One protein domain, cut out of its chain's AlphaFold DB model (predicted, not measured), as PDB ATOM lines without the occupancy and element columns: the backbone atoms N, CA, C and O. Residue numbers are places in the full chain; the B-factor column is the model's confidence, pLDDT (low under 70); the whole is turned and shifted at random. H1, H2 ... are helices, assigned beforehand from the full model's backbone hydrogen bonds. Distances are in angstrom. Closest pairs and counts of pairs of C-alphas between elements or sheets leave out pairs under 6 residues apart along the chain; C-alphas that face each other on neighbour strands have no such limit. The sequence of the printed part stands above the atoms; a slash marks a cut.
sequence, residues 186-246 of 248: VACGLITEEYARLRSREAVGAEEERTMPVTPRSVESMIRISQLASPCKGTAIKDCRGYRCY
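Overview. This is residues 186 to 246 of the 248 residues of the protein "MCM_lid domain-containing protein" of Acyrthosiphon pisum (UniProt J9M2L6). A loose helical hairpin: the longer helix H1 and the shorter H2 run opposite ways and cross slantwise, with a long loop joining them at one end. Beyond the other end, residues 230 to 246 form a tail that loops out and folds back, while residues 203 to 209 stick out. The printed part has 61 residues, with two named helices, H1 then H2, and no named strand; the class is all helix. It is loose, with a radius of gyration of the C-alphas of 13.2 A, and a rod of 41 by 18 by 17 A.

Along the chain. H1, residues 186 to 204, begins at C-alpha 186 (2.073, 50.266, -16.266) and is 27.7 A long. H2, residues 217 to 229, ends at C-alpha 229 (-12.787, 52.456, -23.097) and is 18.2 A long.

Arrangement. H1, with residues 191 to 195 alone, touches residues 218 to 223 of H2; the closest C-alphas, of Tyr 195 and Val 219, are 6.8 A apart. This hairpin has a steep tilt of 43 degrees, opposite ways. Every O i to N i+4 pair is within hydrogen-bond range in H2, and 14 of 15 in H1.

Size, cuts and confidence. The C-alphas farthest apart, of Gly 205 and Gly 234, are 41.5 A apart. The printed part has no cut. The link from H1 to H2, 12 residues, is long. Residues 203 to 211 and 230 to 246 have pLDDT under 70.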
ATOM      1  N   VAL A 186       2.745  50.290 -17.575       84.31
ATOM      2  CA  VAL A 186       2.073  50.266 -16.266       84.31
ATOM      3  C   VAL A 186       0.708  49.576 -16.357       84.31
ATOM      4  O   VAL A 186       0.370  48.744 -15.517       84.31
ATOM      5  N   ALA A 187      -0.064  49.864 -17.408       81.81
ATOM      6  CA  ALA A 187      -1.367  49.244 -17.631       81.81
ATOM      7  C   ALA A 187      -1.244  47.744 -17.953       81.81
ATOM      8  O   ALA A 187      -2.048  46.948 -17.472       81.81
ATOM      9  N   CYS A 188      -0.212  47.340 -18.703       86.00
ATOM     10  CA  CYS A 188       0.089  45.927 -18.952       86.00
ATOM     11  C   CYS A 188       0.342  45.150 -17.647       86.00
ATOM     12  O   CYS A 188      -0.168  44.037 -17.482       86.00
ATOM     13  N   GLY A 189       1.085  45.748 -16.707       88.06
ATOM     14  CA  GLY A 189       1.340  45.166 -15.386       88.06
ATOM     15  C   GLY A 189       0.048  44.908 -14.608       88.06
ATOM     16  O   GLY A 189      -0.176  43.794 -14.140       88.06
ATOM     17  N   LEU A 190      -0.849  45.896 -14.572       87.38
ATOM     18  CA  LEU A 190      -2.142  45.786 -13.884       87.38
ATOM     19  C   LEU A 190      -3.063  44.727 -14.496       87.38
ATOM     20  O   LEU A 190      -3.685  43.964 -13.764       87.38
ATOM     21  N   ILE A 191      -3.147  44.644 -15.828       87.81
ATOM     22  CA  ILE A 191      -3.959  43.611 -16.497       87.81
ATOM     23  C   ILE A 191      -3.433  42.213 -16.148       87.81
ATOM     24  O   ILE A 191      -4.219  41.290 -15.940       87.81
ATOM     25  N   THR A 192      -2.111  42.061 -16.059       89.56
ATOM     26  CA  THR A 192      -1.473  40.785 -15.712       89.56
ATOM     27  C   THR A 192      -1.754  40.397 -14.262       89.56
ATOM     28  O   THR A 192      -2.113  39.250 -13.993       89.56
ATOM     29  N   GLU A 193      -1.649  41.351 -13.338       90.06
ATOM     30  CA  GLU A 193      -1.966  41.153 -11.922       90.06
ATOM     31  C   GLU A 193      -3.444  40.782 -11.718       90.06
ATOM     32  O   GLU A 193      -3.756  39.787 -11.061       90.06
ATOM     33  N   GLU A 194      -4.363  41.521 -12.343       87.31
ATOM     34  CA  GLU A 194      -5.800  41.248 -12.264       87.31
ATOM     35  C   GLU A 194      -6.163  39.902 -12.902       87.31
ATOM     36  O   GLU A 194      -6.980  39.161 -12.355       87.31
ATOM     37  N   TYR A 195      -5.523  39.529 -14.013       88.88
ATOM     38  CA  TYR A 195      -5.687  38.204 -14.612       88.88
ATOM     39  C   TYR A 195      -5.241  37.084 -13.663       88.88
ATOM     40  O   TYR A 195      -5.981  36.116 -13.465       88.88
ATOM     41  N   ALA A 196      -4.064  37.226 -13.042       89.50
ATOM     42  CA  ALA A 196      -3.569  36.272 -12.055       89.50
ATOM     43  C   ALA A 196      -4.541  36.159 -10.871       89.50
ATOM     44  O   ALA A 196      -4.925  35.055 -10.490       89.50
ATOM     45  N   ARG A 197      -5.037  37.296 -10.368       86.88
ATOM     46  CA  ARG A 197      -6.037  37.357  -9.294       86.88
ATOM     47  C   ARG A 197      -7.346  36.657  -9.672       86.88
ATOM     48  O   ARG A 197      -7.896  35.923  -8.852       86.88
ATOM     49  N   LEU A 198      -7.867  36.883 -10.883       84.31
ATOM     50  CA  LEU A 198      -9.093  36.241 -11.378       84.31
ATOM     51  C   LEU A 198      -8.924  34.720 -11.480       84.31
ATOM     52  O   LEU A 198      -9.833  33.988 -11.095       84.31
ATOM     53  N   ARG A 199      -7.757  34.253 -11.929       86.25
ATOM     54  CA  ARG A 199      -7.446  32.824 -12.058       86.25
ATOM     55  C   ARG A 199      -7.217  32.136 -10.709       86.25
ATOM     56  O   ARG A 199      -7.646  31.005 -10.515       86.25
ATOM     57  N   SER A 200      -6.597  32.818  -9.746       85.12
ATOM     58  CA  SER A 200      -6.449  32.293  -8.382       85.12
ATOM     59  C   SER A 200      -7.795  32.131  -7.673       85.12
ATOM     60  O   SER A 200      -7.956  31.206  -6.888       85.12
ATOM     61  N   ARG A 201      -8.778  32.998  -7.959       76.50
ATOM     62  CA  ARG A 201     -10.134  32.881  -7.394       76.50
ATOM     63  C   ARG A 201     -10.918  31.697  -7.960       76.50
ATOM     64  O   ARG A 201     -11.616  31.041  -7.198       76.50
ATOM     65  N   GLU A 202     -10.755  31.395  -9.251       70.19
ATOM     66  CA  GLU A 202     -11.351  30.211  -9.895       70.19
ATOM     67  C   GLU A 202     -10.882  28.906  -9.229       70.19
ATOM     68  O   GLU A 202     -11.684  28.010  -8.989       70.19
ATOM     69  N   ALA A 203      -9.603  28.823  -8.849       66.81
ATOM     70  CA  ALA A 203      -9.038  27.632  -8.213       66.81
ATOM     71  C   ALA A 203      -9.526  27.392  -6.771       66.81
ATOM     72  O   ALA A 203      -9.434  26.271  -6.277       66.81
ATOM     73  N   VAL A 204     -10.011  28.431  -6.082       65.56
ATOM     74  CA  VAL A 204     -10.337  28.375  -4.645       65.56
ATOM     75  C   VAL A 204     -11.829  28.104  -4.388       65.56
ATOM     76  O   VAL A 204     -12.215  27.886  -3.246       65.56
ATOM     77  N   GLY A 205     -12.678  28.042  -5.424       57.25
ATOM     78  CA  GLY A 205     -14.087  27.632  -5.289       57.25
ATOM     79  C   GLY A 205     -14.920  28.500  -4.333       57.25
ATOM     80  O   GLY A 205     -15.940  28.052  -3.820       57.25
ATOM     81  N   ALA A 206     -14.471  29.723  -4.045       55.47
ATOM     82  CA  ALA A 206     -15.099  30.580  -3.050       55.47
ATOM     83  C   ALA A 206     -16.239  31.404  -3.671       55.47
ATOM     84  O   ALA A 206     -15.979  32.297  -4.474       55.47
ATOM     85  N   GLU A 207     -17.474  31.113  -3.239       54.56
ATOM     86  CA  GLU A 207     -18.683  31.972  -3.213       54.56
ATOM     87  C   GLU A 207     -19.209  32.569  -4.542       54.56
ATOM     88  O   GLU A 207     -20.309  33.114  -4.563       54.56
ATOM     89  N   GLU A 208     -18.496  32.455  -5.662       60.91
ATOM     90  CA  GLU A 208     -18.913  32.979  -6.969       60.91
ATOM     91  C   GLU A 208     -18.830  31.858  -8.015       60.91
ATOM     92  O   GLU A 208     -17.795  31.646  -8.650       60.91
ATOM     93  N   GLU A 209     -19.921  31.103  -8.177       55.62
ATOM     94  CA  GLU A 209     -20.067  30.116  -9.251       55.62
ATOM     95  C   GLU A 209     -20.103  30.840 -10.602       55.62
ATOM     96  O   GLU A 209     -21.142  31.265 -11.110       55.62
ATOM     97  N   ARG A 210     -18.921  31.036 -11.186       63.25
ATOM     98  CA  ARG A 210     -18.782  31.601 -12.525       63.25
ATOM     99  C   ARG A 210     -19.190  30.561 -13.558       63.25
ATOM    100  O   ARG A 210     -18.727  29.427 -13.539       63.25
ATOM    101  N   THR A 211     -20.011  30.986 -14.510       68.00
ATOM    102  CA  THR A 211     -20.544  30.124 -15.574       68.00
ATOM    103  C   THR A 211     -19.541  29.843 -16.697       68.00
ATOM    104  O   THR A 211     -19.806  28.995 -17.547       68.00
ATOM    105  N   MET A 212     -18.390  30.532 -16.731       75.06
ATOM    106  CA  MET A 212     -17.383  30.397 -17.790       75.06
ATOM    107  C   MET A 212     -15.946  30.347 -17.237       75.06
ATOM    108  O   MET A 212     -15.623  31.130 -16.340       75.06
ATOM    109  N   PRO A 213     -15.064  29.495 -17.803       81.19
ATOM    110  CA  PRO A 213     -13.682  29.348 -17.349       81.19
ATOM    111  C   PRO A 213     -12.789  30.532 -17.754       81.19
ATOM    112  O   PRO A 213     -12.949  31.109 -18.839       81.19
ATOM    113  N   VAL A 214     -11.793  30.868 -16.928       86.06
ATOM    114  CA  VAL A 214     -10.861  31.978 -17.203       86.06
ATOM    115  C   VAL A 214      -9.673  31.488 -18.040       86.06
ATOM    116  O   VAL A 214      -8.727  30.869 -17.557       86.06
ATOM    117  N   THR A 215      -9.676  31.813 -19.336       87.25
ATOM    118  CA  THR A 215      -8.610  31.424 -20.281       87.25
ATOM    119  C   THR A 215      -7.712  32.611 -20.648       87.25
ATOM    120  O   THR A 215      -8.076  33.759 -20.394       87.25
ATOM    121  N   PRO A 216      -6.543  32.396 -21.283       87.44
ATOM    122  CA  PRO A 216      -5.709  33.495 -21.779       87.44
ATOM    123  C   PRO A 216      -6.436  34.448 -22.746       87.44
ATOM    124  O   PRO A 216      -6.064  35.613 -22.844       87.44
ATOM    125  N   ARG A 217      -7.523  34.002 -23.403       88.12
ATOM    126  CA  ARG A 217      -8.379  34.864 -24.243       88.12
ATOM    127  C   ARG A 217      -8.999  36.018 -23.451       88.12
ATOM    128  O   ARG A 217      -9.246  37.080 -24.010       88.12
ATOM    129  N   SER A 218      -9.205  35.848 -22.145       87.69
ATOM    130  CA  SER A 218      -9.693  36.916 -21.271       87.69
ATOM    131  C   SER A 218      -8.720  38.096 -21.216       87.69
ATOM    132  O   SER A 218      -9.170  39.233 -21.129       87.69
ATOM    133  N   VAL A 219      -7.405  37.859 -21.327       89.69
ATOM    134  CA  VAL A 219      -6.393  38.930 -21.366       89.69
ATOM    135  C   VAL A 219      -6.519  39.754 -22.640       89.69
ATOM    136  O   VAL A 219      -6.535  40.980 -22.580       89.69
ATOM    137  N   GLU A 220      -6.689  39.099 -23.788       89.31
ATOM    138  CA  GLU A 220      -6.932  39.786 -25.056       89.31
ATOM    139  C   GLU A 220      -8.212  40.632 -25.001       89.31
ATOM    140  O   GLU A 220      -8.207  41.798 -25.403       89.31
ATOM    141  N   SER A 221      -9.294  40.084 -24.443       89.56
ATOM    142  CA  SER A 221     -10.539  40.823 -24.233       89.56
ATOM    143  C   SER A 221     -10.348  42.023 -23.303       89.56
ATOM    144  O   SER A 221     -10.823  43.110 -23.623       89.56
ATOM    145  N   MET A 222      -9.612  41.872 -22.195       86.62
ATOM    146  CA  MET A 222      -9.287  42.980 -21.287       86.62
ATOM    147  C   MET A 222      -8.497  44.079 -22.001       86.62
ATOM    148  O   MET A 222      -8.818  45.256 -21.839       86.62
ATOM    149  N   ILE A 223      -7.519  43.718 -22.836       88.00
ATOM    150  CA  ILE A 223      -6.742  44.673 -23.641       88.00
ATOM    151  C   ILE A 223      -7.650  45.406 -24.637       88.00
ATOM    152  O   ILE A 223      -7.627  46.635 -24.693       88.00
ATOM    153  N   ARG A 224      -8.498  44.682 -25.378       86.69
ATOM    154  CA  ARG A 224      -9.422  45.270 -26.363       86.69
ATOM    155  C   ARG A 224     -10.433  46.212 -25.705       86.69
ATOM    156  O   ARG A 224     -10.608  47.332 -26.170       86.69
ATOM    157  N   ILE A 225     -11.062  45.795 -24.604       83.62
ATOM    158  CA  ILE A 225     -12.011  46.633 -23.853       83.62
ATOM    159  C   ILE A 225     -11.300  47.875 -23.308       83.62
ATOM    160  O   ILE A 225     -11.827  48.975 -23.427       83.62
ATOM    161  N   SER A 226     -10.082  47.726 -22.786       80.44
ATOM    162  CA  SER A 226      -9.280  48.848 -22.285       80.44
ATOM    163  C   SER A 226      -8.952  49.875 -23.371       80.44
ATOM    164  O   SER A 226      -9.023  51.079 -23.132       80.44
ATOM    165  N   GLN A 227      -8.612  49.408 -24.574       80.06
ATOM    166  CA  GLN A 227      -8.352  50.271 -25.725       80.06
ATOM    167  C   GLN A 227      -9.630  50.966 -26.214       80.06
ATOM    168  O   GLN A 227      -9.575  52.133 -26.581       80.06
ATOM    169  N   LEU A 228     -10.785  50.296 -26.174       78.06
ATOM    170  CA  LEU A 228     -12.077  50.891 -26.538       78.06
ATOM    171  C   LEU A 228     -12.582  51.902 -25.497       78.06
ATOM    172  O   LEU A 228     -13.207  52.898 -25.855       78.06
ATOM    173  N   ALA A 229     -12.332  51.636 -24.215       73.38
ATOM    174  CA  ALA A 229     -12.787  52.456 -23.097       73.38
ATOM    175  C   ALA A 229     -11.931  53.707 -22.873       73.38
ATOM    176  O   ALA A 229     -12.374  54.620 -22.178       73.38
ATOM    177  N   SER A 230     -10.717  53.767 -23.430       62.69
ATOM    178  CA  SER A 230      -9.890  54.965 -23.348       62.69
ATOM    179  C   SER A 230     -10.504  56.073 -24.212       62.69
ATOM    180  O   SER A 230     -10.517  55.954 -25.440       62.69
ATOM    181  N   PRO A 231     -11.051  57.148 -23.612       56.72
ATOM    182  CA  PRO A 231     -11.572  58.259 -24.392       56.72
ATOM    183  C   PRO A 231     -10.430  58.899 -25.180       56.72
ATOM    184  O   PRO A 231      -9.283  58.876 -24.744       56.72
ATOM    185  N   CYS A 232     -10.771  59.546 -26.294       52.28
ATOM    186  CA  CYS A 232      -9.889  60.205 -27.269       52.28
ATOM    187  C   CYS A 232      -8.999  61.342 -26.713       52.28
ATOM    188  O   CYS A 232      -8.549  62.208 -27.461       52.28
ATOM    189  N   LYS A 233      -8.747  61.400 -25.402       51.09
ATOM    190  CA  LYS A 233      -7.650  62.176 -24.838       51.09
ATOM    191  C   LYS A 233      -6.384  61.533 -25.389       51.09
ATOM    192  O   LYS A 233      -6.066  60.418 -24.999       51.09
ATOM    193  N   GLY A 234      -5.682  62.202 -26.304       45.88
ATOM    194  CA  GLY A 234      -4.427  61.749 -26.930       45.88
ATOM    195  C   GLY A 234      -3.250  61.519 -25.964       45.88
ATOM    196  O   GLY A 234      -2.094  61.663 -26.336       45.88
ATOM    197  N   THR A 235      -3.530  61.198 -24.707       47.28
ATOM    198  CA  THR A 235      -2.598  60.777 -23.679       47.28
ATOM    199  C   THR A 235      -2.568  59.256 -23.636       47.28
ATOM    200  O   THR A 235      -3.623  58.625 -23.577       47.28
ATOM    201  N   ALA A 236      -1.366  58.675 -23.605       51.91
ATOM    202  CA  ALA A 236      -1.166  57.270 -23.251       51.91
ATOM    203  C   ALA A 236      -2.013  56.906 -22.021       51.91
ATOM    204  O   ALA A 236      -2.188  57.735 -21.120       51.91
ATOM    205  N   ILE A 237      -2.575  55.696 -21.998       56.56
ATOM    206  CA  ILE A 237      -3.485  55.296 -20.928       56.56
ATOM    207  C   ILE A 237      -2.679  55.123 -19.635       56.56
ATOM    208  O   ILE A 237      -2.038  54.100 -19.429       56.56
ATOM    209  N   LYS A 238      -2.673  56.164 -18.795       52.22
ATOM    210  CA  LYS A 238      -1.858  56.251 -17.569       52.22
ATOM    211  C   LYS A 238      -2.636  55.956 -16.287       52.22
ATOM    212  O   LYS A 238      -2.025  55.799 -15.237       52.22
ATOM    213  N   ASP A 239      -3.970  55.947 -16.344       50.97
ATOM    214  CA  ASP A 239      -4.791  56.100 -15.141       50.97
ATOM    215  C   ASP A 239      -5.599  54.836 -14.804       50.97
ATOM    216  O   ASP A 239      -6.543  54.457 -15.500       50.97
ATOM    217  N   CYS A 240      -5.254  54.218 -13.673       48.28
ATOM    218  CA  CYS A 240      -5.817  52.975 -13.127       48.28
ATOM    219  C   CYS A 240      -7.319  53.068 -12.768       48.28
ATOM    220  O   CYS A 240      -7.966  52.059 -12.486       48.28
ATOM    221  N   ARG A 241      -7.891  54.282 -12.751       52.81
ATOM    222  CA  ARG A 241      -9.267  54.554 -12.298       52.81
ATOM    223  C   ARG A 241     -10.345  54.042 -13.249       52.81
ATOM    224  O   ARG A 241     -11.375  53.579 -12.771       52.81
ATOM    225  N   GLY A 242     -10.106  54.082 -14.562       49.69
ATOM    226  CA  GLY A 242     -11.061  53.558 -15.546       49.69
ATOM    227  C   GLY A 242     -11.193  52.037 -15.463       49.69
ATOM    228  O   GLY A 242     -12.296  51.504 -15.462       49.69
ATOM    229  N   TYR A 243     -10.070  51.339 -15.292       52.19
ATOM    230  CA  TYR A 243      -9.989  49.876 -15.330       52.19
ATOM    231  C   TYR A 243     -10.782  49.177 -14.222       52.19
ATOM    232  O   TYR A 243     -11.337  48.101 -14.434       52.19
ATOM    233  N   ARG A 244     -10.905  49.814 -13.051       52.38
ATOM    234  CA  ARG A 244     -11.630  49.245 -11.908       52.38
ATOM    235  C   ARG A 244     -13.141  49.137 -12.141       52.38
ATOM    236  O   ARG A 244     -13.771  48.313 -11.489       52.38
ATOM    237  N   CYS A 245     -13.713  49.928 -13.054       52.16
ATOM    238  CA  CYS A 245     -15.133  49.846 -13.417       52.16
ATOM    239  C   CYS A 245     -15.461  48.674 -14.352       52.16
ATOM    240  O   CYS A 245     -16.628  48.323 -14.459       52.16
ATOM    241  N   TYR A 246     -14.466  48.081 -15.019       53.59
ATOM    242  CA  TYR A 246     -14.689  47.034 -16.026       53.59
ATOM    243  C   TYR A 246     -14.331  45.622 -15.542       53.59
ATOM    244  O   TYR A 246     -14.646  44.652 -16.222       53.59
TER     245      TYR A 246